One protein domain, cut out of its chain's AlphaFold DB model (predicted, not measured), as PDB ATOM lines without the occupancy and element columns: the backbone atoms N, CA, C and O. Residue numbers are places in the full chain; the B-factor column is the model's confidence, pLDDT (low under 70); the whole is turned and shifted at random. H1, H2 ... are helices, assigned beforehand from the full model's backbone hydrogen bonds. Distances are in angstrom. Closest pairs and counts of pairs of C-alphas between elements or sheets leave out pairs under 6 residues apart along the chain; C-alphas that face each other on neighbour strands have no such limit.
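AT A GLANCE: This is residues 18 to 35 and 42 to 68 of the 68 residues of an uncharacterized protein of Tenuifilum thalassicum (UniProt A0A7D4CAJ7). Two helices make an open V, with H1 as the longer arm and H2 as the shorter; they come near each other where H1 ends and H2 begins, across a cut in the chain. After H2, the unnamed stretch of residues 55 to 68 folds back into the opening of the V, while residues 18 to 23 of H1 stick out at the far end of the long arm. The printed part has 45 residues with two named helices, H1 then H2, and no named strand; the class is all helix. The whole is compact, with a radius of gyration of the C-alphas of 10.4 A, and its C-alphas span 31 by 23 by 14 A.

HOW THE PARTS SIT: H1, residues 18 to 35, and H2, residues 43 to 54, are close but not clearly touching, with 2 pairs of C-alphas within 8 A. Their closest C-alphas are those of Ile 35 and Arg 43, 5.8 A apart. They run opposite ways at a tilt of 36 degrees, only just steep. Their centres are 15.7 A apart. Residues 18 to 23, which belong to H1, stand free. In H1 and H2 every pair of O i and N i+4 is within hydrogen-bond range.

IN THESE COORDINATES: H1 begins at C-alpha 18, at (86.412, -5.113, 30.251), and ends at C-alpha 35, at (94.993, 5.456, 8.443); its 18 residues measure 25.7 A from first to last C-alpha. H2 has 12 residues and measures 16.2 A, ending at C-alpha 54, at (79.169, 3.572, 12.467). Residues 55 to 68 hold no named element, and their C-alphas lie 3 to 12 A from the mean of all C-alphas.

THE WHOLE: The two C-alphas farthest apart are those of Glu 18 and Arg 42, at 31.5 A. The link from H1 to H2 runs across the cut: residues 36 to 41 are not printed, and C-alphas 35 and 42 are 8.6 A apart. The mean pLDDT of the printed part is 93.3, and Leu 68, the chain's last residue, is the one printed residue under 70.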
ATOM      1  N   GLU A  18      86.089  -6.535  30.104       95.38
ATOM      2  CA  GLU A  18      86.412  -5.113  30.251       95.38
ATOM      3  C   GLU A  18      87.741  -4.787  29.576       95.38
ATOM      4  O   GLU A  18      87.817  -3.863  28.767       95.38
ATOM      5  N   THR A  19      88.758  -5.616  29.808       94.69
ATOM      6  CA  THR A  19      90.056  -5.488  29.137       94.69
ATOM      7  C   THR A  19      89.929  -5.667  27.632       94.69
ATOM      8  O   THR A  19      90.520  -4.903  26.870       94.69
ATOM      9  N   LEU A  20      89.112  -6.616  27.168       94.75
ATOM     10  CA  LEU A  20      88.854  -6.805  25.743       94.75
ATOM     11  C   LEU A  20      88.111  -5.606  25.138       94.75
ATOM     12  O   LEU A  20      88.425  -5.186  24.022       94.75
ATOM     13  N   ARG A  21      87.153  -5.015  25.866       94.00
ATOM     14  CA  ARG A  21      86.477  -3.775  25.454       94.00
ATOM     15  C   ARG A  21      87.485  -2.640  25.280       94.00
ATOM     16  O   ARG A  21      87.443  -1.946  24.261       94.00
ATOM     17  N   ASP A  22      88.388  -2.468  26.237       95.06
ATOM     18  CA  ASP A  22      89.369  -1.386  26.216       95.06
ATOM     19  C   ASP A  22      90.446  -1.615  25.152       95.06
ATOM     20  O   ASP A  22      90.785  -0.679  24.425       95.06
ATOM     21  N   LEU A  23      90.877  -2.864  24.945       95.56
ATOM     22  CA  LEU A  23      91.736  -3.262  23.829       95.56
ATOM     23  C   LEU A  23      91.088  -2.900  22.488       95.56
ATOM     24  O   LEU A  23      91.704  -2.220  21.665       95.56
ATOM     25  N   LYS A  24      89.829  -3.307  22.265       94.62
ATOM     26  CA  LYS A  24      89.086  -2.989  21.034       94.62
ATOM     27  C   LYS A  24      88.978  -1.474  20.837       94.62
ATOM     28  O   LYS A  24      89.211  -0.976  19.738       94.62
ATOM     29  N   LYS A  25      88.680  -0.720  21.899       94.94
ATOM     30  CA  LYS A  25      88.571   0.747  21.861       94.94
ATOM     31  C   LYS A  25      89.904   1.423  21.533       94.94
ATOM     32  O   LYS A  25      89.936   2.317  20.688       94.94
ATOM     33  N   PHE A  26      90.987   1.021  22.194       97.12
ATOM     34  CA  PHE A  26      92.319   1.589  21.998       97.12
ATOM     35  C   PHE A  26      92.847   1.301  20.591       97.12
ATOM     36  O   PHE A  26      93.274   2.216  19.882       97.12
ATOM     37  N   THR A  27      92.764   0.041  20.160       97.06
ATOM     38  CA  THR A  27      93.236  -0.389  18.838       97.06
ATOM     39  C   THR A  27      92.438   0.263  17.718       97.06
ATOM     40  O   THR A  27      93.047   0.780  16.789       97.06
ATOM     41  N   ALA A  28      91.107   0.343  17.827       96.12
ATOM     42  CA  ALA A  28      90.286   1.029  16.831       96.12
ATOM     43  C   ALA A  28      90.727   2.487  16.642       96.12
ATOM     44  O   ALA A  28      90.967   2.909  15.514       96.12
ATOM     45  N   LYS A  29      90.897   3.243  17.736       96.31
ATOM     46  CA  LYS A  29      91.352   4.640  17.670       96.31
ATOM     47  C   LYS A  29      92.739   4.767  17.046       96.31
ATOM     48  O   LYS A  29      92.928   5.594  16.162       96.31
ATOM     49  N   SER A  30      93.680   3.939  17.491       97.69
ATOM     50  CA  SER A  30      95.070   3.987  17.026       97.69
ATOM     51  C   SER A  30      95.173   3.652  15.536       97.69
ATOM     52  O   SER A  30      95.821   4.372  14.779       97.69
ATOM     53  N   ILE A  31      94.478   2.601  15.096       96.69
ATOM     54  CA  ILE A  31      94.438   2.178  13.693       96.69
ATOM     55  C   ILE A  31      93.789   3.260  12.827       96.69
ATOM     56  O   ILE A  31      94.368   3.645  11.816       96.69
ATOM     57  N   ILE A  32      92.632   3.800  13.233       96.88
ATOM     58  CA  ILE A  32      91.947   4.868  12.489       96.88
ATOM     59  C   ILE A  32      92.834   6.114  12.368       96.88
ATOM     60  O   ILE A  32      92.963   6.635  11.264       96.88
ATOM     61  N   SER A  33      93.494   6.549  13.450       97.38
ATOM     62  CA  SER A  33      94.451   7.669  13.397       97.38
ATOM     63  C   SER A  33      95.587   7.366  12.424       97.38
ATOM     64  O   SER A  33      95.903   8.174  11.564       97.38
ATOM     65  N   THR A  34      96.134   6.150  12.464       97.44
ATOM     66  CA  THR A  34      97.228   5.745  11.568       97.44
ATOM     67  C   THR A  34      96.803   5.779  10.097       97.44
ATOM     68  O   THR A  34      97.574   6.193   9.236       97.44
ATOM     69  N   ILE A  35      95.566   5.378   9.793       97.19
ATOM     70  CA  ILE A  35      94.993   5.456   8.443       97.19
ATOM     71  C   ILE A  35      94.784   6.916   8.019       97.19
ATOM     72  O   ILE A  35      95.093   7.270   6.881       97.19
ATOM     73  N   ARG A  42      94.452   3.170   0.419       96.44
ATOM     74  CA  ARG A  42      93.008   2.876   0.478       96.44
ATOM     75  C   ARG A  42      92.268   3.649   1.570       96.44
ATOM     76  O   ARG A  42      91.149   3.282   1.921       96.44
ATOM     77  N   ARG A  43      92.875   4.700   2.127       97.00
ATOM     78  CA  ARG A  43      92.342   5.474   3.262       97.00
ATOM     79  C   ARG A  43      90.891   5.889   3.066       97.00
ATOM     80  O   ARG A  43      90.070   5.608   3.931       97.00
ATOM     81  N   GLU A  44      90.578   6.528   1.942       97.38
ATOM     82  CA  GLU A  44      89.227   7.023   1.663       97.38
ATOM     83  C   GLU A  44      88.206   5.886   1.655       97.38
ATOM     84  O   GLU A  44      87.186   5.960   2.337       97.38
ATOM     85  N   TRP A  45      88.516   4.792   0.952       97.44
ATOM     86  CA  TRP A  45      87.664   3.607   0.918       97.44
ATOM     87  C   TRP A  45      87.445   3.026   2.323       97.44
ATOM     88  O   TRP A  45      86.303   2.804   2.725       97.44
ATOM     89  N   MET A  46      88.516   2.847   3.101       96.44
ATOM     90  CA  MET A  46      88.435   2.296   4.457       96.44
ATOM     91  C   MET A  46      87.604   3.181   5.393       96.44
ATOM     92  O   MET A  46      86.701   2.682   6.064       96.44
ATOM     93  N   LEU A  47      87.875   4.490   5.426       96.56
ATOM     94  CA  LEU A  47      87.162   5.433   6.289       96.56
ATOM     95  C   LEU A  47      85.683   5.542   5.905       96.56
ATOM     96  O   LEU A  47      84.836   5.567   6.798       96.56
ATOM     97  N   ASN A  48      85.355   5.511   4.611       96.81
ATOM     98  CA  ASN A  48      83.967   5.468   4.146       96.81
ATOM     99  C   ASN A  48      83.257   4.189   4.604       96.81
ATOM    100  O   ASN A  48      82.145   4.259   5.130       96.81
ATOM    101  N   CYS A  49      83.902   3.024   4.482       95.00
ATOM    102  CA  CYS A  49      83.349   1.769   4.991       95.00
ATOM    103  C   CYS A  49      83.127   1.817   6.511       95.00
ATOM    104  O   CYS A  49      82.063   1.419   6.991       95.00
ATOM    105  N   PHE A  50      84.092   2.319   7.283       95.50
ATOM    106  CA  PHE A  50      83.955   2.419   8.738       95.50
ATOM    107  C   PHE A  50      82.889   3.434   9.156       95.50
ATOM    108  O   PHE A  50      82.158   3.179  10.115       95.50
ATOM    109  N   GLY A  51      82.774   4.556   8.444       96.00
ATOM    110  CA  GLY A  51      81.771   5.588   8.701       96.00
ATOM    111  C   GLY A  51      80.359   5.108   8.386       96.00
ATOM    112  O   GLY A  51      79.456   5.237   9.211       96.00
ATOM    113  N   PHE A  52      80.182   4.433   7.246       95.06
ATOM    114  CA  PHE A  52      78.914   3.800   6.886       95.06
ATOM    115  C   PHE A  52      78.435   2.820   7.965       95.06
ATOM    116  O   PHE A  52      77.265   2.831   8.345       95.06
ATOM    117  N   ASN A  53      79.340   1.997   8.503       93.50
ATOM    118  CA  ASN A  53      78.992   1.044   9.556       93.50
ATOM    119  C   ASN A  53      78.741   1.713  10.916       93.50
ATOM    120  O   ASN A  53      77.885   1.239  11.659       93.50
ATOM    121  N   ALA A  54      79.424   2.817  11.238       94.12
ATOM    122  CA  ALA A  54      79.169   3.572  12.467       94.12
ATOM    123  C   ALA A  54      77.738   4.117  12.514       94.12
ATOM    124  O   ALA A  54      77.069   3.980  13.532       94.12
ATOM    125  N   ASN A  55      77.225   4.625  11.391       90.50
ATOM    126  CA  ASN A  55      75.863   5.163  11.302       90.50
ATOM    127  C   ASN A  55      74.763   4.132  11.617       90.50
ATOM    128  O   ASN A  55      73.634   4.505  11.928       90.50
ATOM    129  N   ARG A  56      75.076   2.832  11.561       89.00
ATOM    130  CA  ARG A  56      74.136   1.746  11.884       89.00
ATOM    131  C   ARG A  56      74.064   1.439  13.383       89.00
ATOM    132  O   ARG A  56      73.191   0.680  13.799       89.00
ATOM    133  N   HIS A  57      74.965   1.994  14.196       83.56
ATOM    134  CA  HIS A  57      75.077   1.680  15.618       83.56
ATOM    135  C   HIS A  57      75.300   2.933  16.470       83.56
ATOM    136  O   HIS A  57      76.289   3.638  16.323       83.56
ATOM    137  N   SER A  58      74.465   3.139  17.491       81.81
ATOM    138  CA  SER A  58      74.572   4.295  18.399       81.81
ATOM    139  C   SER A  58      75.847   4.331  19.259       81.81
ATOM    140  O   SER A  58      76.154   5.351  19.871       81.81
ATOM    141  N   ARG A  59      76.601   3.223  19.325       83.25
ATOM    142  CA  ARG A  59      77.817   3.100  20.148       83.25
ATOM    143  C   ARG A  59      79.026   3.838  19.565       83.25
ATOM    144  O   ARG A  59      79.906   4.225  20.330       83.25
ATOM    145  N   ASN A  60      79.078   4.034  18.246       86.69
ATOM    146  CA  ASN A  60      80.200   4.672  17.557       86.69
ATOM    147  C   ASN A  60      79.727   5.962  16.882       86.69
ATOM    148  O   ASN A  60      78.799   5.932  16.087       86.69
ATOM    149  N   LYS A  61      80.374   7.097  17.178       84.44
ATOM    150  CA  LYS A  61      79.954   8.403  16.633       84.44
ATOM    151  C   LYS A  61      80.407   8.660  15.194       84.44
ATOM    152  O   LYS A  61      79.684   9.306  14.453       84.44
ATOM    153  N   PHE A  62      81.607   8.206  14.829       92.12
ATOM    154  CA  PHE A  62      82.235   8.569  13.550       92.12
ATOM    155  C   PHE A  62      82.652   7.354  12.726       92.12
ATOM    156  O   PHE A  62      82.369   7.300  11.539       92.12
ATOM    157  N   PHE A  63      83.300   6.366  13.350       95.75
ATOM    158  CA  PHE A  63      83.850   5.202  12.659       95.75
ATOM    159  C   PHE A  63      83.659   3.934  13.488       95.75
ATOM    160  O   PHE A  63      83.843   3.948  14.707       95.75
ATOM    161  N   GLN A  64      83.334   2.828  12.817       95.00
ATOM    162  CA  GLN A  64      83.273   1.494  13.403       95.00
ATOM    163  C   GLN A  64      84.318   0.591  12.747       95.00
ATOM    164  O   GLN A  64      84.182   0.229  11.582       95.00
ATOM    165  N   PHE A  65      85.342   0.218  13.519       94.69
ATOM    166  CA  PHE A  65      86.393  -0.705  13.078       94.69
ATOM    167  C   PHE A  65      86.085  -2.153  13.477       94.69
ATOM    168  O   PHE A  65      86.042  -3.043  12.634       94.69
ATOM    169  N   TRP A  66      85.830  -2.388  14.766       93.56
ATOM    170  CA  TRP A  66      85.455  -3.709  15.261       93.56
ATOM    171  C   TRP A  66      83.957  -3.952  15.118       93.56
ATOM    172  O   TRP A  66      83.149  -3.080  15.449       93.56
ATOM    173  N   THR A  67      83.590  -5.164  14.715       86.88
ATOM    174  CA  THR A  67      82.214  -5.645  14.832       86.88
ATOM    175  C   THR A  67      81.894  -6.002  16.286       86.88
ATOM    176  O   THR A  67      82.798  -6.264  17.100       86.88
ATOM    177  N   LEU A  68      80.608  -5.921  16.632       64.88
ATOM    178  CA  LEU A  68      80.091  -6.385  17.919       64.88
ATOM    179  C   LEU A  68      80.121  -7.907  17.992       64.88
ATOM    180  O   LEU A  68      79.809  -8.537  16.959       64.88
TER     181      LEU A  68